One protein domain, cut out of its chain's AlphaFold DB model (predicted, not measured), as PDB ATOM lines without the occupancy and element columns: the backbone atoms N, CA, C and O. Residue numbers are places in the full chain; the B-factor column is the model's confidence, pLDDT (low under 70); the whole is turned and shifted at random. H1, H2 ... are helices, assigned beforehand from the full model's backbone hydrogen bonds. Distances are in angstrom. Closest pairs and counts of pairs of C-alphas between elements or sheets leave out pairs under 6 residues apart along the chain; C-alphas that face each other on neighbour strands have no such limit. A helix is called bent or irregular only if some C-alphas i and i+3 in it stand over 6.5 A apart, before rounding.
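Overview. This is residues 20 to 198 of the 205 residues of an uncharacterized protein of Nonlabens spongiae (UniProt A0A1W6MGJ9). H1, H2b, H3 and H5 form an up-and-down bundle, each running against the one before; residues 20 to 40 of H1 stick out as a long arm, and H4 lies crosswise at the other end. The printed part, 179 residues with five named helices, is all helix and loose, with radius of gyration of the C-alphas 21.9 A and spans of 82 by 36 by 25 A.

Arrangement. H1, residues 20 to 70, touches H3, residues 107 to 136, closest at C-alphas Gly 53 and Cys 117, 3.8 A. H2, residues 76 to 100, one helix by its hydrogen bonds, is bent, C-alphas 83 and 86 being 6.6 A apart; H2b, residues 86 to 100, makes a hairpin with H3. H5, residues 172 to 197, touches H3 at a shallow tilt of 25 degrees, opposite ways, closest at C-alphas Gly 110 and Ala 194, 5.0 A. H4, residues 139 to 157, only just touches H3, with 3 pairs of C-alphas within 8 A, and only at the corner. Every O i to N i+4 pair in these helices and arms is within hydrogen-bond range.

Along the chain. H1, 75.4 A long, begins at C-alpha 20 (181.227, 147.921, 152.217); H5 ends at C-alpha 197 (154.684, 138.629, 121.517).

Size, cuts and confidence. The printed part has no cut; the link H4 to H5 is long. Residues 20 to 24, 30, 33 to 38 and 163 to 165 have pLDDT under 70.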
ATOM      1  N   TYR A  20     180.950 148.269 153.614       57.53
ATOM      2  CA  TYR A  20     181.227 147.921 152.217       57.53
ATOM      3  C   TYR A  20     181.247 146.408 151.917       57.53
ATOM      4  O   TYR A  20     180.959 146.003 150.791       57.53
ATOM      5  N   LEU A  21     181.515 145.554 152.910       56.78
ATOM      6  CA  LEU A  21     181.481 144.093 152.746       56.78
ATOM      7  C   LEU A  21     180.042 143.548 152.714       56.78
ATOM      8  O   LEU A  21     179.766 142.539 152.064       56.78
ATOM      9  N   ILE A  22     179.111 144.253 153.362       62.03
ATOM     10  CA  ILE A  22     177.681 143.926 153.366       62.03
ATOM     11  C   ILE A  22     177.069 144.228 151.989       62.03
ATOM     12  O   ILE A  22     176.353 143.389 151.439       62.03
ATOM     13  N   TYR A  23     177.422 145.368 151.383       63.69
ATOM     14  CA  TYR A  23     176.987 145.712 150.022       63.69
ATOM     15  C   TYR A  23     177.493 144.711 148.977       63.69
ATOM     16  O   TYR A  23     176.720 144.274 148.126       63.69
ATOM     17  N   GLY A  24     178.749 144.261 149.081       69.19
ATOM     18  CA  GLY A  24     179.288 143.222 148.199       69.19
ATOM     19  C   GLY A  24     178.501 141.908 148.279       69.19
ATOM     20  O   GLY A  24     178.120 141.350 147.250       69.19
ATOM     21  N   ARG A  25     178.178 141.436 149.493       70.94
ATOM     22  CA  ARG A  25     177.393 140.200 149.684       70.94
ATOM     23  C   ARG A  25     175.954 140.332 149.176       70.94
ATOM     24  O   ARG A  25     175.449 139.375 148.593       70.94
ATOM     25  N   MET A  26     175.320 141.498 149.325       73.44
ATOM     26  CA  MET A  26     173.986 141.752 148.764       73.44
ATOM     27  C   MET A  26     173.980 141.743 147.228       73.44
ATOM     28  O   MET A  26     173.108 141.113 146.630       73.44
ATOM     29  N   ILE A  27     174.973 142.363 146.580       75.81
ATOM     30  CA  ILE A  27     175.085 142.377 145.111       75.81
ATOM     31  C   ILE A  27     175.321 140.960 144.571       75.81
ATOM     32  O   ILE A  27     174.658 140.543 143.620       75.81
ATOM     33  N   TYR A  28     176.208 140.187 145.203       72.38
ATOM     34  CA  TYR A  28     176.451 138.795 144.812       72.38
ATOM     35  C   TYR A  28     175.222 137.906 145.021       72.38
ATOM     36  O   TYR A  28     174.899 137.105 144.143       72.38
ATOM     37  N   ALA A  29     174.496 138.062 146.131       71.94
ATOM     38  CA  ALA A  29     173.258 137.325 146.372       71.94
ATOM     39  C   ALA A  29     172.179 137.663 145.327       71.94
ATOM     40  O   ALA A  29     171.532 136.756 144.798       71.94
ATOM     41  N   ALA A  30     172.034 138.939 144.954       68.38
ATOM     42  CA  ALA A  30     171.126 139.370 143.891       68.38
ATOM     43  C   ALA A  30     171.534 138.808 142.514       68.38
ATOM     44  O   ALA A  30     170.687 138.335 141.748       68.38
ATOM     45  N   TYR A  31     172.832 138.783 142.202       71.62
ATOM     46  CA  TYR A  31     173.338 138.192 140.962       71.62
ATOM     47  C   TYR A  31     173.088 136.678 140.910       71.62
ATOM     48  O   TYR A  31     172.563 136.156 139.923       71.62
ATOM     49  N   LEU A  32     173.375 135.969 142.004       71.88
ATOM     50  CA  LEU A  32     173.143 134.531 142.110       71.88
ATOM     51  C   LEU A  32     171.649 134.204 141.971       71.88
ATOM     52  O   LEU A  32     171.276 133.303 141.218       71.88
ATOM     53  N   TRP A  33     170.775 134.984 142.611       67.81
ATOM     54  CA  TRP A  33     169.327 134.794 142.537       67.81
ATOM     55  C   TRP A  33     168.773 135.044 141.124       67.81
ATOM     56  O   TRP A  33     168.038 134.212 140.584       67.81
ATOM     57  N   THR A  34     169.195 136.125 140.459       67.31
ATOM     58  CA  THR A  34     168.787 136.416 139.069       67.31
ATOM     59  C   THR A  34     169.338 135.408 138.056       67.31
ATOM     60  O   THR A  34     168.695 135.147 137.034       67.31
ATOM     61  N   SER A  35     170.506 134.810 138.312       67.69
ATOM     62  CA  SER A  35     171.058 133.740 137.471       67.69
ATOM     63  C   SER A  35     170.241 132.446 137.585       67.69
ATOM     64  O   SER A  35     169.852 131.875 136.564       67.69
ATOM     65  N   LYS A  36     169.863 132.042 138.805       67.62
ATOM     66  CA  LYS A  36     169.057 130.839 139.058       67.62
ATOM     67  C   LYS A  36     167.666 130.940 138.426       67.62
ATOM     68  O   LYS A  36     167.182 129.974 137.839       67.62
ATOM     69  N   LEU A  37     167.053 132.125 138.465       64.00
ATOM     70  CA  LEU A  37     165.776 132.389 137.795       64.00
ATOM     71  C   LEU A  37     165.864 132.274 136.269       64.00
ATOM     72  O   LEU A  37     164.952 131.723 135.653       64.00
ATOM     73  N   ARG A  38     166.959 132.742 135.654       68.31
ATOM     74  CA  ARG A  38     167.176 132.592 134.204       68.31
ATOM     75  C   ARG A  38     167.241 131.124 133.791       68.31
ATOM     76  O   ARG A  38     166.514 130.724 132.888       68.31
ATOM     77  N   VAL A  39     168.016 130.314 134.511       73.31
ATOM     78  CA  VAL A  39     168.156 128.876 134.223       73.31
ATOM     79  C   VAL A  39     166.809 128.148 134.315       73.31
ATOM     80  O   VAL A  39     166.473 127.351 133.436       73.31
ATOM     81  N   LEU A  40     165.998 128.452 135.336       71.06
ATOM     82  CA  LEU A  40     164.666 127.857 135.487       71.06
ATOM     83  C   LEU A  40     163.725 128.255 134.342       71.06
ATOM     84  O   LEU A  40     163.072 127.385 133.764       71.06
ATOM     85  N   MET A  41     163.678 129.539 133.975       73.25
ATOM     86  CA  MET A  41     162.832 130.025 132.877       73.25
ATOM     87  C   MET A  41     163.206 129.380 131.539       73.25
ATOM     88  O   MET A  41     162.326 128.920 130.811       73.25
ATOM     89  N   ASP A  42     164.500 129.278 131.248       83.94
ATOM     90  CA  ASP A  42     164.983 128.677 130.007       83.94
ATOM     91  C   ASP A  42     164.651 127.181 129.936       83.94
ATOM     92  O   ASP A  42     164.334 126.666 128.864       83.94
ATOM     93  N   SER A  43     164.638 126.482 131.076       88.62
ATOM     94  CA  SER A  43     164.229 125.074 131.136       88.62
ATOM     95  C   SER A  43     162.749 124.867 130.789       88.62
ATOM     96  O   SER A  43     162.415 123.917 130.081       88.62
ATOM     97  N   ILE A  44     161.862 125.770 131.227       91.31
ATOM     98  CA  ILE A  44     160.417 125.694 130.956       91.31
ATOM     99  C   ILE A  44     160.156 125.873 129.461       91.31
ATOM    100  O   ILE A  44     159.430 125.087 128.857       91.31
ATOM    101  N   ILE A  45     160.789 126.875 128.855       93.00
ATOM    102  CA  ILE A  45     160.620 127.183 127.433       93.00
ATOM    103  C   ILE A  45     161.115 126.036 126.558       93.00
ATOM    104  O   ILE A  45     160.424 125.630 125.626       93.00
ATOM    105  N   LYS A  46     162.291 125.482 126.880       93.44
ATOM    106  CA  LYS A  46     162.841 124.328 126.163       93.44
ATOM    107  C   LYS A  46     161.892 123.136 126.232       93.44
ATOM    108  O   LYS A  46     161.630 122.525 125.207       93.44
ATOM    109  N   LYS A  47     161.323 122.844 127.409       95.25
ATOM    110  CA  LYS A  47     160.336 121.764 127.573       95.25
ATOM    111  C   LYS A  47     159.084 121.987 126.724       95.25
ATOM    112  O   LYS A  47     158.638 121.054 126.074       95.25
ATOM    113  N   ILE A  48     158.535 123.203 126.701       95.56
ATOM    114  CA  ILE A  48     157.352 123.519 125.881       95.56
ATOM    115  C   ILE A  48     157.673 123.351 124.394       95.56
ATOM    116  O   ILE A  48     156.930 122.675 123.691       95.56
ATOM    117  N   GLY A  49     158.797 123.909 123.932       95.44
ATOM    118  CA  GLY A  49     159.251 123.747 122.549       95.44
ATOM    119  C   GLY A  49     159.444 122.278 122.165       95.44
ATOM    120  O   GLY A  49     159.005 121.872 121.097       95.44
ATOM    121  N   LEU A  50     160.025 121.466 123.055       96.81
ATOM    122  CA  LEU A  50     160.192 120.024 122.850       96.81
ATOM    123  C   LEU A  50     158.852 119.288 122.747       96.81
ATOM    124  O   LEU A  50     158.683 118.487 121.837       96.81
ATOM    125  N   ILE A  51     157.899 119.552 123.649       97.00
ATOM    126  CA  ILE A  51     156.594 118.870 123.645       97.00
ATOM    127  C   ILE A  51     155.844 119.159 122.342       97.00
ATOM    128  O   ILE A  51     155.414 118.223 121.672       97.00
ATOM    129  N   PHE A  52     155.739 120.437 121.960       97.44
ATOM    130  CA  PHE A  52     155.089 120.834 120.706       97.44
ATOM    131  C   PHE A  52     155.842 120.313 119.474       97.44
ATOM    132  O   PHE A  52     155.214 119.887 118.504       97.44
ATOM    133  N   GLY A  53     157.176 120.304 119.527       97.12
ATOM    134  CA  GLY A  53     158.023 119.777 118.462       97.12
ATOM    135  C   GLY A  53     157.816 118.280 118.246       97.12
ATOM    136  O   GLY A  53     157.587 117.859 117.119       97.12
ATOM    137  N   ILE A  54     157.814 117.481 119.318       97.62
ATOM    138  CA  ILE A  54     157.563 116.032 119.247       97.62
ATOM    139  C   ILE A  54     156.140 115.754 118.751       97.62
ATOM    140  O   ILE A  54     155.963 114.927 117.860       97.62
ATOM    141  N   SER A  55     155.126 116.456 119.273       96.62
ATOM    142  CA  SER A  55     153.746 116.261 118.811       96.62
ATOM    143  C   SER A  55     153.583 116.608 117.331       96.62
ATOM    144  O   SER A  55     152.924 115.875 116.598       96.62
ATOM    145  N   GLY A  56     154.214 117.695 116.875       96.56
ATOM    146  CA  GLY A  56     154.190 118.087 115.468       96.56
ATOM    147  C   GLY A  56     154.960 117.120 114.573       96.56
ATOM    148  O   GLY A  56     154.478 116.769 113.504       96.56
ATOM    149  N   ALA A  57     156.115 116.634 115.027       97.31
ATOM    150  CA  ALA A  57     156.930 115.670 114.297       97.31
ATOM    151  C   ALA A  57     156.194 114.340 114.088       97.31
ATOM    152  O   ALA A  57     156.205 113.792 112.985       97.31
ATOM    153  N   LEU A  58     155.507 113.848 115.124       97.12
ATOM    154  CA  LEU A  58     154.659 112.659 115.024       97.12
ATOM    155  C   LEU A  58     153.502 112.884 114.048       97.12
ATOM    156  O   LEU A  58     153.277 112.059 113.169       97.12
ATOM    157  N   PHE A  59     152.806 114.018 114.155       97.06
ATOM    158  CA  PHE A  59     151.694 114.347 113.266       97.06
ATOM    159  C   PHE A  59     152.121 114.428 111.791       97.06
ATOM    160  O   PHE A  59     151.471 113.844 110.923       97.06
ATOM    161  N   ILE A  60     153.233 115.112 111.503       96.31
ATOM    162  CA  ILE A  60     153.775 115.220 110.144       96.31
ATOM    163  C   ILE A  60     154.210 113.852 109.623       96.31
ATOM    164  O   ILE A  60     153.864 113.495 108.502       96.31
ATOM    165  N   SER A  61     154.883 113.045 110.444       95.75
ATOM    166  CA  SER A  61     155.297 111.700 110.028       95.75
ATOM    167  C   SER A  61     154.108 110.817 109.661       95.75
ATOM    168  O   SER A  61     154.125 110.169 108.619       95.75
ATOM    169  N   LEU A  62     153.053 110.827 110.480       96.12
ATOM    170  CA  LEU A  62     151.824 110.082 110.197       96.12
ATOM    171  C   LEU A  62     151.139 110.573 108.921       96.12
ATOM    172  O   LEU A  62     150.617 109.764 108.160       96.12
ATOM    173  N   THR A  63     151.187 111.880 108.666       95.19
ATOM    174  CA  THR A  63     150.647 112.473 107.439       95.19
ATOM    175  C   THR A  63     151.405 111.968 106.208       95.19
ATOM    176  O   THR A  63     150.773 111.531 105.253       95.19
ATOM    177  N   TYR A  64     152.742 111.937 106.236       94.00
ATOM    178  CA  TYR A  64     153.540 111.378 105.135       94.00
ATOM    179  C   TYR A  64     153.289 109.888 104.906       94.00
ATOM    180  O   TYR A  64     153.136 109.464 103.764       94.00
ATOM    181  N   ILE A  65     153.201 109.102 105.983       94.50
ATOM    182  CA  ILE A  65     152.878 107.673 105.890       94.50
ATOM    183  C   ILE A  65     151.499 107.481 105.250       94.50
ATOM    184  O   ILE A  65     151.341 106.619 104.390       94.50
ATOM    185  N   TYR A  66     150.515 108.301 105.627       95.06
ATOM    186  CA  TYR A  66     149.177 108.253 105.044       95.06
ATOM    187  C   TYR A  66     149.183 108.586 103.545       95.06
ATOM    188  O   TYR A  66     148.619 107.828 102.756       95.06
ATOM    189  N   ILE A  67     149.855 109.674 103.144       92.88
ATOM    190  CA  ILE A  67     149.989 110.073 101.731       92.88
ATOM    191  C   ILE A  67     150.616 108.940 100.917       92.88
ATOM    192  O   ILE A  67     150.104 108.594  99.857       92.88
ATOM    193  N   TRP A  68     151.693 108.342 101.428       92.00
ATOM    194  CA  TRP A  68     152.379 107.234 100.769       92.00
ATOM    195  C   TRP A  68     151.481 105.998 100.616       92.00
ATOM    196  O   TRP A  68     151.385 105.438  99.528       92.00
ATOM    197  N   GLN A  69     150.754 105.599 101.664       92.19
ATOM    198  CA  GLN A  69     149.859 104.437 101.601       92.19
ATOM    199  C   GLN A  69     148.698 104.616 100.617       92.19
ATOM    200  O   GLN A  69     148.284 103.648  99.986       92.19
ATOM    201  N   GLN A  70     148.168 105.835 100.493       92.12
ATOM    202  CA  GLN A  70     147.073 106.145  99.566       92.12
ATOM    203  C   GLN A  70     147.561 106.570  98.173       92.12
ATOM    204  O   GLN A  70     146.738 106.769  97.285       92.12
ATOM    205  N   GLN A  71     148.879 106.718  97.983       87.56
ATOM    206  CA  GLN A  71     149.505 107.248  96.764       87.56
ATOM    207  C   GLN A  71     148.947 108.632  96.355       87.56
ATOM    208  O   GLN A  71     148.952 109.005  95.183       87.56
ATOM    209  N   ASP A  72     148.472 109.421  97.328       87.50
ATOM    210  CA  ASP A  72     147.757 110.685  97.100       87.50
ATOM    211  C   ASP A  72     148.694 111.907  97.166       87.50
ATOM    212  O   ASP A  72     148.505 112.853  97.938       87.50
ATOM    213  N   TYR A  73     149.770 111.871  96.376       83.44
ATOM    214  CA  TYR A  73     150.845 112.874  96.418       83.44
ATOM    215  C   TYR A  73     150.419 114.263  95.933       83.44
ATOM    216  O   TYR A  73     151.031 115.269  96.290       83.44
ATOM    217  N   LEU A  74     149.378 114.323  95.100       81.81
ATOM    218  CA  LEU A  74     148.904 115.555  94.475       81.81
ATOM    219  C   LEU A  74     147.745 116.212  95.222       81.81
ATOM    220  O   LEU A  74     147.246 117.256  94.791       81.81
ATOM    221  N   ASN A  75     147.271 115.665  96.330       87.81
ATOM    222  CA  ASN A  75     146.179 116.311  97.034       87.81
ATOM    223  C   ASN A  75     146.650 117.601  97.721       87.81
ATOM    224  O   ASN A  75     147.489 117.620  98.629       87.81
ATOM    225  N   GLY A  76     146.093 118.720  97.249       84.81
ATOM    226  CA  GLY A  76     146.453 120.058  97.711       84.81
ATOM    227  C   GLY A  76     146.176 120.264  99.201       84.81
ATOM    228  O   GLY A  76     146.891 121.026  99.849       84.81
ATOM    229  N   ILE A  77     145.208 119.540  99.773       90.75
ATOM    230  CA  ILE A  77     144.888 119.616 101.202       90.75
ATOM    231  C   ILE A  77     146.076 119.129 102.032       90.75
ATOM    232  O   ILE A  77     146.482 119.816 102.969       90.75
ATOM    233  N   PHE A  78     146.690 117.999 101.670       90.50
ATOM    234  CA  PHE A  78     147.857 117.490 102.390       90.50
ATOM    235  C   PHE A  78     149.065 118.415 102.257       90.50
ATOM    236  O   PHE A  78     149.759 118.654 103.244       90.50
ATOM    237  N   THR A  79     149.260 119.023 101.085       87.62
ATOM    238  CA  THR A  79     150.309 120.036 100.888       87.62
ATOM    239  C   THR A  79     150.110 121.228 101.831       87.62
ATOM    240  O   THR A  79     151.045 121.657 102.508       87.62
ATOM    241  N   VAL A  80     148.877 121.734 101.942       91.00
ATOM    242  CA  VAL A  80     148.534 122.836 102.854       91.00
ATOM    243  C   VAL A  80     148.707 122.427 104.320       91.00
ATOM    244  O   VAL A  80     149.230 123.210 105.113       91.00
ATOM    245  N   ILE A  81     148.320 121.205 104.694       93.19
ATOM    246  CA  ILE A  81     148.483 120.675 106.056       93.19
ATOM    247  C   ILE A  81     149.965 120.607 106.441       93.19
ATOM    248  O   ILE A  81     150.345 121.133 107.490       93.19
ATOM    249  N   VAL A  82     150.807 120.016 105.588       92.19
ATOM    250  CA  VAL A  82     152.255 119.892 105.825       92.19
ATOM    251  C   VAL A  82     152.924 121.268 105.924       92.19
ATOM    252  O   VAL A  82     153.856 121.446 106.706       92.19
ATOM    253  N   LEU A  83     152.412 122.272 105.205       91.88
ATOM    254  CA  LEU A  83     152.910 123.646 105.263       91.88
ATOM    255  C   LEU A  83     152.472 124.395 106.539       91.88
ATOM    256  O   LEU A  83     153.296 125.054 107.184       91.88
ATOM    257  N   LEU A  84     151.183 124.341 106.892       94.81
ATOM    258  CA  LEU A  84     150.586 125.195 107.927       94.81
ATOM    259  C   LEU A  84     150.679 124.614 109.337       94.81
ATOM    260  O   LEU A  84     150.886 125.370 110.289       94.81
ATOM    261  N   VAL A  85     150.542 123.298 109.506       95.50
ATOM    262  CA  VAL A  85     150.528 122.682 110.844       95.50
ATOM    263  C   VAL A  85     151.821 122.946 111.624       95.50
ATOM    264  O   VAL A  85     151.718 123.374 112.780       95.50
ATOM    265  N   PRO A  86     153.030 122.801 111.041       96.00
ATOM    266  CA  PRO A  86     154.267 123.125 111.748       96.00
ATOM    267  C   PRO A  86     154.305 124.577 112.232       96.00
ATOM    268  O   PRO A  86     154.745 124.851 113.349       96.00
ATOM    269  N   LEU A  87     153.784 125.508 111.423       96.06
ATOM    270  CA  LEU A  87     153.743 126.928 111.759       96.06
ATOM    271  C   LEU A  87     152.790 127.208 112.927       96.06
ATOM    272  O   LEU A  87     153.168 127.889 113.883       96.06
ATOM    273  N   ILE A  88     151.578 126.645 112.881       97.00
ATOM    274  CA  ILE A  88     150.567 126.792 113.938       97.00
ATOM    275  C   ILE A  88     151.100 126.247 115.264       97.00
ATOM    276  O   ILE A  88     150.990 126.912 116.296       97.00
ATOM    277  N   LEU A  89     151.727 125.067 115.250       97.38
ATOM    278  CA  LEU A  89     152.303 124.465 116.452       97.38
ATOM    279  C   LEU A  89     153.491 125.267 116.990       97.38
ATOM    280  O   LEU A  89     153.608 125.452 118.203       97.38
ATOM    281  N   ALA A  90     154.349 125.790 116.116       96.62
ATOM    282  CA  ALA A  90     155.484 126.607 116.526       96.62
ATOM    283  C   ALA A  90     155.040 127.955 117.128       96.62
ATOM    284  O   ALA A  90     155.575 128.369 118.160       96.62
ATOM    285  N   PHE A  91     154.008 128.606 116.578       97.31
ATOM    286  CA  PHE A  91     153.381 129.778 117.208       97.31
ATOM    287  C   PHE A  91     152.683 129.420 118.521       97.31
ATOM    288  O   PHE A  91     152.830 130.138 119.514       97.31
ATOM    289  N   GLY A  92     151.987 128.281 118.566       96.69
ATOM    290  CA  GLY A  92     151.400 127.732 119.784       96.69
ATOM    291  C   GLY A  92     152.439 127.582 120.897       96.69
ATOM    292  O   GLY A  92     152.217 128.056 122.012       96.69
ATOM    293  N   ALA A  93     153.622 127.049 120.586       96.94
ATOM    294  CA  ALA A  93     154.722 126.922 121.538       96.94
ATOM    295  C   ALA A  93     155.173 128.282 122.106       96.94
ATOM    296  O   ALA A  93     155.424 128.398 123.311       96.94
ATOM    297  N   GLN A  94     155.231 129.334 121.282       96.38
ATOM    298  CA  GLN A  94     155.562 130.693 121.735       96.38
ATOM    299  C   GLN A  94     154.479 131.281 122.646       96.38
ATOM    300  O   GLN A  94     154.789 131.848 123.700       96.38
ATOM    301  N   ILE A  95     153.209 131.132 122.261       96.25
ATOM    302  CA  ILE A  95     152.057 131.640 123.015       96.25
ATOM    303  C   ILE A  95     151.962 130.937 124.370       96.25
ATOM    304  O   ILE A  95     151.895 131.597 125.408       96.25
ATOM    305  N   VAL A  96     152.041 129.605 124.392       96.00
ATOM    306  CA  VAL A  96     152.004 128.814 125.630       96.00
ATOM    307  C   VAL A  96     153.203 129.140 126.518       96.00
ATOM    308  O   VAL A  96     153.039 129.296 127.729       96.00
ATOM    309  N   SER A  97     154.392 129.338 125.938       94.25
ATOM    310  CA  SER A  97     155.568 129.797 126.691       94.25
ATOM    311  C   SER A  97     155.324 131.150 127.358       94.25
ATOM    312  O   SER A  97     155.655 131.328 128.530       94.25
ATOM    313  N   LYS A  98     154.685 132.095 126.660       94.00
ATOM    314  CA  LYS A  98     154.318 133.397 127.231       94.00
ATOM    315  C   LYS A  98     153.316 133.251 128.376       94.00
ATOM    316  O   LYS A  98     153.506 133.876 129.417       94.00
ATOM    317  N   VAL A  99     152.292 132.414 128.218       93.81
ATOM    318  CA  VAL A  99     151.294 132.147 129.268       93.81
ATOM    319  C   VAL A  99     151.956 131.539 130.508       93.81
ATOM    320  O   VAL A  99     151.747 132.025 131.616       93.81
ATOM    321  N   LYS A 100     152.834 130.543 130.332       92.06
ATOM    322  CA  LYS A 100     153.556 129.881 131.434       92.06
ATOM    323  C   LYS A 100     154.563 130.787 132.149       92.06
ATOM    324  O   LYS A 100     154.949 130.492 133.274       92.06
ATOM    325  N   LEU A 101     154.958 131.896 131.529       89.75
ATOM    326  CA  LEU A 101     155.819 132.920 132.125       89.75
ATOM    327  C   LEU A 101     155.032 134.147 132.621       89.75
ATOM    328  O   LEU A 101     155.581 135.252 132.693       89.75
ATOM    329  N   ASN A 102     153.758 133.956 132.985       88.25
ATOM    330  CA  ASN A 102     152.851 134.988 133.501       88.25
ATOM    331  C   ASN A 102     152.667 136.171 132.536       88.25
ATOM    332  O   ASN A 102     152.598 137.327 132.945       88.25
ATOM    333  N   GLY A 103     152.643 135.897 131.230       86.75
ATOM    334  CA  GLY A 103     152.454 136.903 130.185       86.75
ATOM    335  C   GLY A 103     153.726 137.648 129.774       86.75
ATOM    336  O   GLY A 103     153.670 138.485 128.867       86.75
ATOM    337  N   TYR A 104     154.871 137.343 130.391       89.31
ATOM    338  CA  TYR A 104     156.145 137.998 130.118       89.31
ATOM    339  C   TYR A 104     157.107 137.059 129.408       89.31
ATOM    340  O   TYR A 104     157.567 136.077 129.982       89.31
ATOM    341  N   ILE A 105     157.471 137.405 128.177       92.38
ATOM    342  CA  ILE A 105     158.435 136.646 127.386       92.38
ATOM    343  C   ILE A 105     159.435 137.599 126.738       92.38
ATOM    344  O   ILE A 105     159.066 138.632 126.167       92.38
ATOM    345  N   SER A 106     160.720 137.267 126.857       91.69
ATOM    346  CA  SER A 106     161.771 137.975 126.130       91.69
ATOM    347  C   SER A 106     161.860 137.475 124.686       91.69
ATOM    348  O   SER A 106     161.477 136.346 124.387       91.69
ATOM    349  N   LEU A 107     162.413 138.297 123.787       92.38
ATOM    350  CA  LEU A 107     162.587 137.920 122.379       92.38
ATOM    351  C   LEU A 107     163.374 136.612 122.238       92.38
ATOM    352  O   LEU A 107     162.923 135.694 121.566       92.38
ATOM    353  N   LYS A 108     164.513 136.509 122.937       91.81
ATOM    354  CA  LYS A 108     165.366 135.311 122.920       91.81
ATOM    355  C   LYS A 108     164.580 134.062 123.313       91.81
ATOM    356  O   LYS A 108     164.714 133.028 122.683       91.81
ATOM    357  N   GLN A 109     163.728 134.175 124.324       92.88
ATOM    358  CA  GLN A 109     162.910 133.072 124.815       92.88
ATOM    359  C   GLN A 109     161.809 132.669 123.827       92.88
ATOM    360  O   GLN A 109     161.633 131.482 123.572       92.88
ATOM    361  N   GLY A 110     161.118 133.640 123.221       93.94
ATOM    362  CA  GLY A 110     160.126 133.368 122.177       93.94
ATOM    363  C   GLY A 110     160.744 132.718 120.938       93.94
ATOM    364  O   GLY A 110     160.197 131.754 120.410       93.94
ATOM    365  N   VAL A 111     161.914 133.191 120.502       95.50
ATOM    366  CA  VAL A 111     162.638 132.593 119.372       95.50
ATOM    367  C   VAL A 111     163.109 131.180 119.715       95.50
ATOM    368  O   VAL A 111     162.878 130.271 118.930       95.50
ATOM    369  N   THR A 112     163.677 130.951 120.903       95.25
ATOM    370  CA  THR A 112     164.118 129.611 121.331       95.25
ATOM    371  C   THR A 112     162.969 128.600 121.366       95.25
ATOM    372  O   THR A 112     163.144 127.479 120.897       95.25
ATOM    373  N   ALA A 113     161.792 128.982 121.881       95.62
ATOM    374  CA  ALA A 113     160.613 128.108 121.897       95.62
ATOM    375  C   ALA A 113     160.229 127.654 120.479       95.62
ATOM    376  O   ALA A 113     159.997 126.469 120.239       95.62
ATOM    377  N   PHE A 114     160.201 128.612 119.550       97.06
ATOM    378  CA  PHE A 114     159.851 128.390 118.152       97.06
ATOM    379  C   PHE A 114     160.887 127.525 117.444       97.06
ATOM    380  O   PHE A 114     160.528 126.519 116.849       97.06
ATOM    381  N   VAL A 115     162.167 127.888 117.557       96.75
ATOM    382  CA  VAL A 115     163.288 127.206 116.901       96.75
ATOM    383  C   VAL A 115     163.376 125.741 117.319       96.75
ATOM    384  O   VAL A 115     163.550 124.879 116.465       96.75
ATOM    385  N   ILE A 116     163.213 125.439 118.611       96.75
ATOM    386  CA  ILE A 116     163.222 124.051 119.094       96.75
ATOM    387  C   ILE A 116     162.040 123.271 118.513       96.75
ATOM    388  O   ILE A 116     162.224 122.148 118.050       96.75
ATOM    389  N   CYS A 117     160.844 123.867 118.522       97.75
ATOM    390  CA  CYS A 117     159.642 123.230 117.994       97.75
ATOM    391  C   CYS A 117     159.781 122.945 116.490       97.75
ATOM    392  O   CYS A 117     159.735 121.790 116.070       97.75
ATOM    393  N   ILE A 118     160.023 123.983 115.686       97.00
ATOM    394  CA  ILE A 118     160.077 123.869 114.226       97.00
ATOM    395  C   ILE A 118     161.276 123.040 113.753       97.00
ATOM    396  O   ILE A 118     161.163 122.288 112.790       97.00
ATOM    397  N   GLY A 119     162.411 123.128 114.456       96.69
ATOM    398  CA  GLY A 119     163.607 122.350 114.150       96.69
ATOM    399  C   GLY A 119     163.370 120.853 114.300       96.69
ATOM    400  O   GLY A 119     163.766 120.091 113.427       96.69
ATOM    401  N   LEU A 120     162.668 120.428 115.357       97.12
ATOM    402  CA  LEU A 120     162.297 119.022 115.525       97.12
ATOM    403  C   LEU A 120     161.326 118.545 114.449       97.12
ATOM    404  O   LEU A 120     161.524 117.467 113.895       97.12
ATOM    405  N   ILE A 121     160.304 119.348 114.141       97.56
ATOM    406  CA  ILE A 121     159.308 118.983 113.132       97.56
ATOM    407  C   ILE A 121     159.985 118.788 111.775       97.56
ATOM    408  O   ILE A 121     159.782 117.755 111.150       97.56
ATOM    409  N   PHE A 122     160.831 119.729 111.345       96.56
ATOM    410  CA  PHE A 122     161.476 119.639 110.035       96.56
ATOM    411  C   PHE A 122     162.627 118.642 109.954       96.56
ATOM    412  O   PHE A 122     162.885 118.089 108.886       96.56
ATOM    413  N   LEU A 123     163.309 118.374 111.065       96.06
ATOM    414  CA  LEU A 123     164.282 117.290 111.112       96.06
ATOM    415  C   LEU A 123     163.588 115.948 110.856       96.06
ATOM    416  O   LEU A 123     164.061 115.155 110.048       96.06
ATOM    417  N   VAL A 124     162.445 115.719 111.501       96.56
ATOM    418  CA  VAL A 124     161.672 114.492 111.304       96.56
ATOM    419  C   VAL A 124     160.975 114.472 109.939       96.56
ATOM    420  O   VAL A 124     160.993 113.435 109.295       96.56
ATOM    421  N   ASP A 125     160.451 115.600 109.450       95.25
ATOM    422  CA  ASP A 125     159.945 115.776 108.071       95.25
ATOM    423  C   ASP A 125     160.951 115.263 107.033       95.25
ATOM    424  O   ASP A 125     160.623 114.412 106.204       95.25
ATOM    425  N   GLY A 126     162.198 115.740 107.125       94.81
ATOM    426  CA  GLY A 126     163.275 115.355 106.217       94.81
ATOM    427  C   GLY A 126     163.637 113.877 106.329       94.81
ATOM    428  O   GLY A 126     163.739 113.202 105.310       94.81
ATOM    429  N   ILE A 127     163.779 113.355 107.555       96.06
ATOM    430  CA  ILE A 127     164.103 111.939 107.787       96.06
ATOM    431  C   ILE A 127     162.987 111.030 107.269       96.06
ATOM    432  O   ILE A 127     163.269 110.081 106.544       96.06
ATOM    433  N   THR A 128     161.731 111.312 107.613       95.44
ATOM    434  CA  THR A 128     160.583 110.496 107.202       95.44
ATOM    435  C   THR A 128     160.433 110.499 105.684       95.44
ATOM    436  O   THR A 128     160.315 109.431 105.089       95.44
ATOM    437  N   SER A 129     160.517 111.671 105.048       93.06
ATOM    438  CA  SER A 129     160.449 111.775 103.586       93.06
ATOM    439  C   SER A 129     161.596 111.019 102.913       93.06
ATOM    440  O   SER A 129     161.368 110.263 101.975       93.06
ATOM    441  N   TYR A 130     162.824 111.166 103.418       95.00
ATOM    442  CA  TYR A 130     163.990 110.456 102.893       95.00
ATOM    443  C   TYR A 130     163.861 108.934 103.041       95.00
ATOM    444  O   TYR A 130     164.153 108.190 102.108       95.00
ATOM    445  N   LEU A 131     163.395 108.447 104.194       95.50
ATOM    446  CA  LEU A 131     163.197 107.015 104.415       95.50
ATOM    447  C   LEU A 131     162.142 106.441 103.468       95.50
ATOM    448  O   LEU A 131     162.395 105.410 102.848       95.50
ATOM    449  N   ILE A 132     160.998 107.112 103.324       93.88
ATOM    450  CA  ILE A 132     159.920 106.650 102.445       93.88
ATOM    451  C   ILE A 132     160.402 106.617 100.995       93.88
ATOM    452  O   ILE A 132     160.417 105.552 100.387       93.88
ATOM    453  N   TYR A 133     160.853 107.753 100.465       92.31
ATOM    454  CA  TYR A 133     161.088 107.885  99.029       92.31
ATOM    455  C   TYR A 133     162.426 107.324  98.560       92.31
ATOM    456  O   TYR A 133     162.560 107.053  97.378       92.31
ATOM    457  N   VAL A 134     163.427 107.150  99.428       94.25
ATOM    458  CA  VAL A 134     164.753 106.646  99.013       94.25
ATOM    459  C   VAL A 134     164.990 105.199  99.441       94.25
ATOM    460  O   VAL A 134     165.688 104.477  98.738       94.25
ATOM    461  N   HIS A 135     164.443 104.758 100.578       94.25
ATOM    462  CA  HIS A 135     164.754 103.431 101.135       94.25
ATOM    463  C   HIS A 135     163.590 102.445 101.061       94.25
ATOM    464  O   HIS A 135     163.823 101.264 100.822       94.25
ATOM    465  N   ILE A 136     162.360 102.899 101.311       94.62
ATOM    466  CA  ILE A 136     161.188 102.018 101.395       94.62
ATOM    467  C   ILE A 136     160.554 101.826 100.017       94.62
ATOM    468  O   ILE A 136     160.298 100.692  99.624       94.62
ATOM    469  N   ASP A 137     160.319 102.918  99.292       92.88
ATOM    470  CA  ASP A 137     159.650 102.911  97.992       92.88
ATOM    471  C   ASP A 137     160.298 103.918  97.022       92.88
ATOM    472  O   ASP A 137     159.789 105.025  96.822       92.88
ATOM    473  N   PRO A 138     161.437 103.549  96.405       91.38
ATOM    474  CA  PRO A 138     162.090 104.378  95.395       91.38
ATOM    475  C   PRO A 138     161.227 104.622  94.153       91.38
ATOM    476  O   PRO A 138     161.377 105.653  93.505       91.38
ATOM    477  N   GLY A 139     160.303 103.707  93.834       90.19
ATOM    478  CA  GLY A 139     159.415 103.836  92.674       90.19
ATOM    479  C   GLY A 139     158.432 105.002  92.798       90.19
ATOM    480  O   GLY A 139     157.997 105.560  91.791       90.19
ATOM    481  N   ALA A 140     158.136 105.440  94.024       87.94
ATOM    482  CA  ALA A 140     157.316 106.622  94.260       87.94
ATOM    483  C   ALA A 140     157.953 107.922  93.729       87.94
ATOM    484  O   ALA A 140     157.224 108.880  93.476       87.94
ATOM    485  N   GLN A 141     159.278 107.976  93.529       89.31
ATOM    486  CA  GLN A 141     159.951 109.154  92.966       89.31
ATOM    487  C   GLN A 141     159.462 109.444  91.541       89.31
ATOM    488  O   GLN A 141     159.037 110.563  91.249       89.31
ATOM    489  N   ASP A 142     159.429 108.414  90.693       88.88
ATOM    490  CA  ASP A 142     158.973 108.528  89.305       88.88
ATOM    491  C   ASP A 142     157.487 108.887  89.233       88.88
ATOM    492  O   ASP A 142     157.080 109.718  88.419       88.88
ATOM    493  N   LEU A 143     156.672 108.309  90.123       87.31
ATOM    494  CA  LEU A 143     155.246 108.623  90.216       87.31
ATOM    495  C   LEU A 143     155.021 110.092  90.579       87.31
ATOM    496  O   LEU A 143     154.183 110.752  89.972       87.31
ATOM    497  N   ILE A 144     155.779 110.622  91.541       86.62
ATOM    498  CA  ILE A 144     155.686 112.030  91.941       86.62
ATOM    499  C   ILE A 144     156.139 112.943  90.800       86.62
ATOM    500  O   ILE A 144     155.465 113.940  90.535       86.62
ATOM    501  N   ALA A 145     157.232 112.612  90.110       86.81
ATOM    502  CA  ALA A 145     157.730 113.398  88.985       86.81
ATOM    503  C   ALA A 145     156.695 113.475  87.850       86.81
ATOM    504  O   ALA A 145     156.317 114.574  87.436       86.81
ATOM    505  N   GLN A 146     156.149 112.330  87.429       87.06
ATOM    506  CA  GLN A 146     155.105 112.264  86.399       87.06
ATOM    507  C   GLN A 146     153.835 113.010  86.825       87.06
ATOM    508  O   GLN A 146     153.244 113.753  86.042       87.06
ATOM    509  N   ALA A 147     153.427 112.860  88.084       85.38
ATOM    510  CA  ALA A 147     152.255 113.530  88.629       85.38
ATOM    511  C   ALA A 147     152.430 115.063  88.669       85.38
ATOM    512  O   ALA A 147     151.505 115.816  88.351       85.38
ATOM    513  N   GLN A 148     153.624 115.547  89.022       85.19
ATOM    514  CA  GLN A 148     153.954 116.974  88.997       85.19
ATOM    515  C   GLN A 148     153.979 117.537  87.574       85.19
ATOM    516  O   GLN A 148     153.506 118.654  87.355       85.19
ATOM    517  N   GLU A 149     154.500 116.776  86.612       85.75
ATOM    518  CA  GLU A 149     154.515 117.169  85.206       85.75
ATOM    519  C   GLU A 149     153.100 117.234  84.618       85.75
ATOM    520  O   GLU A 149     152.734 118.251  84.028       85.75
ATOM    521  N   ALA A 150     152.263 116.225  84.872       86.50
ATOM    522  CA  ALA A 150     150.869 116.209  84.429       86.50
ATOM    523  C   ALA A 150     150.078 117.408  84.981       86.50
ATOM    524  O   ALA A 150     149.401 118.115  84.237       86.50
ATOM    525  N   ARG A 151     150.227 117.711  86.279       83.62
ATOM    526  CA  ARG A 151     149.578 118.885  86.885       83.62
ATOM    527  C   ARG A 151     150.102 120.203  86.321       83.62
ATOM    528  O   ARG A 151     149.350 121.166  86.193       83.62
ATOM    529  N   ARG A 152     151.393 120.289  86.006       84.56
ATOM    530  CA  ARG A 152     151.961 121.476  85.361       84.56
ATOM    531  C   ARG A 152     151.338 121.696  83.986       84.56
ATOM    532  O   ARG A 152     150.973 122.829  83.689       84.56
ATOM    533  N   GLN A 153     151.233 120.647  83.171       86.25
ATOM    534  CA  GLN A 153     150.613 120.730  81.848       86.25
ATOM    535  C   GLN A 153     149.166 121.223  81.964       86.25
ATOM    536  O   GLN A 153     148.811 122.187  81.294       86.25
ATOM    537  N   GLU A 154     148.396 120.691  82.916       86.88
ATOM    538  CA  GLU A 154     147.035 121.157  83.213       86.88
ATOM    539  C   GLU A 154     146.987 122.661  83.561       86.88
ATOM    540  O   GLU A 154     146.155 123.404  83.044       86.88
ATOM    541  N   LEU A 155     147.902 123.150  84.405       86.69
ATOM    542  CA  LEU A 155     147.960 124.572  84.768       86.69
ATOM    543  C   LEU A 155     148.331 125.467  83.575       86.69
ATOM    544  O   LEU A 155     147.782 126.561  83.432       86.69
ATOM    545  N   ILE A 156     149.238 125.008  82.709       87.75
ATOM    546  CA  ILE A 156     149.612 125.720  81.480       87.75
ATOM    547  C   ILE A 156     148.424 125.772  80.512       87.75
ATOM    548  O   ILE A 156     148.149 126.831  79.949       87.75
ATOM    549  N   GLU A 157     147.688 124.670  80.356       88.50
ATOM    550  CA  GLU A 157     146.450 124.614  79.568       88.50
ATOM    551  C   GLU A 157     145.374 125.564  80.118       88.50
ATOM    552  O   GLU A 157     144.626 126.170  79.354       88.50
ATOM    553  N   GLN A 158     145.349 125.777  81.437       89.25
ATOM    554  CA  GLN A 158     144.505 126.772  82.107       89.25
ATOM    555  C   GLN A 158     145.034 128.218  81.987       89.25
ATOM    556  O   GLN A 158     144.448 129.143  82.553       89.25
ATOM    557  N   GLY A 159     146.129 128.444  81.254       84.50
ATOM    558  CA  GLY A 159     146.725 129.764  81.038       84.50
ATOM    559  C   GLY A 159     147.507 130.307  82.238       84.50
ATOM    560  O   GLY A 159     147.855 131.490  82.263       84.50
ATOM    561  N   ILE A 160     147.796 129.471  83.237       85.00
ATOM    562  CA  ILE A 160     148.584 129.843  84.410       85.00
ATOM    563  C   ILE A 160     150.062 129.645  84.065       85.00
ATOM    564  O   ILE A 160     150.522 128.525  83.842       85.00
ATOM    565  N   GLN A 161     150.833 130.737  84.044       79.50
ATOM    566  CA  GLN A 161     152.288 130.640  83.914       79.50
ATOM    567  C   GLN A 161     152.854 129.918  85.139       79.50
ATOM    568  O   GLN A 161     152.715 130.383  86.272       79.50
ATOM    569  N   THR A 162     153.492 128.776  84.908       73.62
ATOM    570  CA  THR A 162     154.165 128.001  85.951       73.62
ATOM    571  C   THR A 162     155.672 128.227  85.860       73.62
ATOM    572  O   THR A 162     156.223 128.361  84.770       73.62
ATOM    573  N   ALA A 163     156.348 128.313  87.008       67.69
ATOM    574  CA  ALA A 163     157.808 128.387  87.053       67.69
ATOM    575  C   ALA A 163     158.436 127.080  86.533       67.69
ATOM    576  O   ALA A 163     157.818 126.016  86.642       67.69
ATOM    577  N   ASP A 164     159.660 127.144  86.002       68.31
ATOM    578  CA  ASP A 164     160.390 125.984  85.471       68.31
ATOM    579  C   ASP A 164     160.457 124.812  86.462       68.31
ATOM    580  O   ASP A 164     160.414 124.986  87.684       68.31
ATOM    581  N   TYR A 165     160.481 123.590  85.926       65.88
ATOM    582  CA  TYR A 165     160.555 122.378  86.735       65.88
ATOM    583  C   TYR A 165     161.928 122.302  87.380       65.88
ATOM    584  O   TYR A 165     162.943 122.180  86.699       65.88
ATOM    585  N   VAL A 166     161.946 122.398  88.705       70.94
ATOM    586  CA  VAL A 166     163.133 122.089  89.489       70.94
ATOM    587  C   VAL A 166     163.033 120.616  89.838       70.94
ATOM    588  O   VAL A 166     162.186 120.225  90.643       70.94
ATOM    589  N   GLU A 167     163.876 119.813  89.198       76.31
ATOM    590  CA  GLU A 167     164.013 118.395  89.507       76.31
ATOM    591  C   GLU A 167     164.343 118.213  90.992       76.31
ATOM    592  O   GLU A 167     165.161 118.939  91.570       76.31
ATOM    593  N   VAL A 168     163.654 117.272  91.634       80.94
ATOM    594  CA  VAL A 168     163.832 117.012  93.060       80.94
ATOM    595  C   VAL A 168     165.119 116.215  93.253       80.94
ATOM    596  O   VAL A 168     165.233 115.077  92.813       80.94
ATOM    597  N   ASP A 169     166.093 116.799  93.953       87.81
ATOM    598  CA  ASP A 169     167.312 116.086  94.344       87.81
ATOM    599  C   ASP A 169     167.003 115.107  95.490       87.81
ATOM    600  O   ASP A 169     166.949 115.490  96.664       87.81
ATOM    601  N   TYR A 170     166.815 113.831  95.143       87.56
ATOM    602  CA  TYR A 170     166.566 112.742  96.095       87.56
ATOM    603  C   TYR A 170     167.825 112.260  96.837       87.56
ATOM    604  O   TYR A 170     167.765 111.308  97.619       87.56
ATOM    605  N   SER A 171     168.980 112.905  96.650       92.06
ATOM    606  CA  SER A 171     170.164 112.603  97.449       92.06
ATOM    607  C   SER A 171     169.982 113.031  98.908       92.06
ATOM    608  O   SER A 171     169.247 113.965  99.240       92.06
ATOM    609  N   PHE A 172     170.738 112.404  99.813       90.56
ATOM    610  CA  PHE A 172     170.789 112.830 101.216       90.56
ATOM    611  C   PHE A 172     171.127 114.327 101.357       90.56
ATOM    612  O   PHE A 172     170.581 115.022 102.215       90.56
ATOM    613  N   LYS A 173     172.009 114.839 100.488       92.88
ATOM    614  CA  LYS A 173     172.387 116.255 100.463       92.88
ATOM    615  C   LYS A 173     171.206 117.135 100.046       92.88
ATOM    616  O   LYS A 173     170.991 118.160 100.691       92.88
ATOM    617  N   GLY A 174     170.447 116.726  99.030       92.44
ATOM    618  CA  GLY A 174     169.232 117.408  98.588       92.44
ATOM    619  C   GLY A 174     168.222 117.559  99.722       92.44
ATOM    620  O   GLY A 174     167.827 118.678 100.055       92.44
ATOM    621  N   TYR A 175     167.913 116.464 100.423       92.88
ATOM    622  CA  TYR A 175     167.032 116.496 101.596       92.88
ATOM    623  C   TYR A 175     167.570 117.372 102.729       92.88
ATOM    624  O   TYR A 175     166.824 118.174 103.291       92.88
ATOM    625  N   ALA A 176     168.864 117.284 103.051       93.38
ATOM    626  CA  ALA A 176     169.465 118.117 104.090       93.38
ATOM    627  C   ALA A 176     169.363 119.617 103.758       93.38
ATOM    628  O   ALA A 176     169.010 120.421 104.626       93.38
ATOM    629  N   ILE A 177     169.626 119.998 102.503       94.25
ATOM    630  CA  ILE A 177     169.498 121.382 102.027       94.25
ATOM    631  C   ILE A 177     168.033 121.824 102.048       94.25
ATOM    632  O   ILE A 177     167.743 122.925 102.522       94.25
ATOM    633  N   ALA A 178     167.104 120.983 101.593       92.56
ATOM    634  CA  ALA A 178     165.676 121.288 101.597       92.56
ATOM    635  C   ALA A 178     165.157 121.511 103.026       92.56
ATOM    636  O   ALA A 178     164.532 122.536 103.308       92.56
ATOM    637  N   THR A 179     165.484 120.611 103.956       94.31
ATOM    638  CA  THR A 179     165.138 120.736 105.377       94.31
ATOM    639  C   THR A 179     165.739 121.998 105.993       94.31
ATOM    640  O   THR A 179     165.026 122.751 106.660       94.31
ATOM    641  N   ALA A 180     167.022 122.280 105.746       94.88
ATOM    642  CA  ALA A 180     167.678 123.485 106.252       94.88
ATOM    643  C   ALA A 180     167.044 124.768 105.693       94.88
ATOM    644  O   ALA A 180     166.828 125.723 106.438       94.88
ATOM    645  N   THR A 181     166.693 124.776 104.406       94.25
ATOM    646  CA  THR A 181     166.050 125.918 103.740       94.25
ATOM    647  C   THR A 181     164.663 126.177 104.321       94.25
ATOM    648  O   THR A 181     164.386 127.300 104.748       94.25
ATOM    649  N   LYS A 182     163.821 125.137 104.444       92.25
ATOM    650  CA  LYS A 182     162.509 125.231 105.109       92.25
ATOM    651  C   LYS A 182     162.660 125.770 106.532       92.25
ATOM    652  O   LYS A 182     161.990 126.727 106.919       92.25
ATOM    653  N   PHE A 183     163.585 125.204 107.302       95.06
ATOM    654  CA  PHE A 183     163.855 125.630 108.671       95.06
ATOM    655  C   PHE A 183     164.264 127.103 108.764       95.06
ATOM    656  O   PHE A 183     163.729 127.836 109.603       95.06
ATOM    657  N   LEU A 184     165.160 127.565 107.890       95.50
ATOM    658  CA  LEU A 184     165.615 128.953 107.864       95.50
ATOM    659  C   LEU A 184     164.467 129.914 107.520       95.50
ATOM    660  O   LEU A 184     164.260 130.902 108.229       95.50
ATOM    661  N   MET A 185     163.682 129.595 106.485       94.19
ATOM    662  CA  MET A 185     162.539 130.409 106.053       94.19
ATOM    663  C   MET A 185     161.493 130.553 107.164       94.19
ATOM    664  O   MET A 185     161.064 131.662 107.482       94.19
ATOM    665  N   TYR A 186     161.123 129.451 107.818       94.88
ATOM    666  CA  TYR A 186     160.134 129.483 108.898       94.88
ATOM    667  C   TYR A 186     160.668 130.180 110.147       94.88
ATOM    668  O   TYR A 186     159.920 130.874 110.834       94.88
ATOM    669  N   THR A 187     161.963 130.042 110.439       94.19
ATOM    670  CA  THR A 187     162.587 130.739 111.569       94.19
ATOM    671  C   THR A 187     162.512 132.255 111.400       94.19
ATOM    672  O   THR A 187     162.244 132.954 112.379       94.19
ATOM    673  N   ALA A 188     162.662 132.778 110.178       94.88
ATOM    674  CA  ALA A 188     162.481 134.204 109.903       94.88
ATOM    675  C   ALA A 188     161.070 134.690 110.287       94.88
ATOM    676  O   ALA A 188     160.927 135.678 111.010       94.88
ATOM    677  N   VAL A 189     160.033 133.942 109.900       94.69
ATOM    678  CA  VAL A 189     158.639 134.243 110.267       94.69
ATOM    679  C   VAL A 189     158.422 134.118 111.784       94.69
ATOM    680  O   VAL A 189     157.808 134.983 112.411       94.69
ATOM    681  N   GLY A 190     158.988 133.086 112.415       93.81
ATOM    682  CA  GLY A 190     158.924 132.879 113.865       93.81
ATOM    683  C   GLY A 190     159.570 133.997 114.683       93.81
ATOM    684  O   GLY A 190     159.087 134.330 115.772       93.81
ATOM    685  N   MET A 191     160.632 134.619 114.162       95.12
ATOM    686  CA  MET A 191     161.259 135.791 114.779       95.12
ATOM    687  C   MET A 191     160.339 137.014 114.758       95.12
ATOM    688  O   MET A 191     160.243 137.708 115.773       95.12
ATOM    689  N   LEU A 192     159.620 137.253 113.655       96.19
ATOM    690  CA  LEU A 192     158.621 138.325 113.575       96.19
ATOM    691  C   LEU A 192     157.516 138.121 114.619       96.19
ATOM    692  O   LEU A 192     157.187 139.043 115.367       96.19
ATOM    693  N   MET A 193     157.016 136.892 114.760       94.75
ATOM    694  CA  MET A 193     156.007 136.582 115.775       94.75
ATOM    695  C   MET A 193     156.541 136.758 117.206       94.75
ATOM    696  O   MET A 193     155.865 137.318 118.074       94.75
ATOM    697  N   ALA A 194     157.792 136.365 117.464       93.31
ATOM    698  CA  ALA A 194     158.431 136.572 118.764       93.31
ATOM    699  C   ALA A 194     158.573 138.063 119.124       93.31
ATOM    700  O   ALA A 194     158.461 138.423 120.301       93.31
ATOM    701  N   LEU A 195     158.806 138.933 118.133       94.06
ATOM    702  CA  LEU A 195     158.844 140.385 118.322       94.06
ATOM    703  C   LEU A 195     157.477 140.933 118.736       94.06
ATOM    704  O   LEU A 195     157.419 141.718 119.683       94.06
ATOM    705  N   ILE A 196     156.402 140.478 118.087       94.12
ATOM    706  CA  ILE A 196     155.020 140.870 118.408       94.12
ATOM    707  C   ILE A 196     154.640 140.409 119.823       94.12
ATOM    708  O   ILE A 196     154.033 141.147 120.596       94.12
ATOM    709  N   LEU A 197     155.033 139.193 120.211       92.06
ATOM    710  CA  LEU A 197     154.684 138.629 121.517       92.06
ATOM    711  C   LEU A 197     155.498 139.199 122.688       92.06
ATOM    712  O   LEU A 197     155.083 139.027 123.843       92.06
ATOM    713  N   ARG A 198     156.626 139.865 122.419       90.69
ATOM    714  CA  ARG A 198     157.574 140.360 123.425       90.69
ATOM    715  C   ARG A 198     156.905 141.311 124.423       90.69
ATOM    716  O   ARG A 198     156.406 142.367 124.050       90.69
TER     717      ARG A 198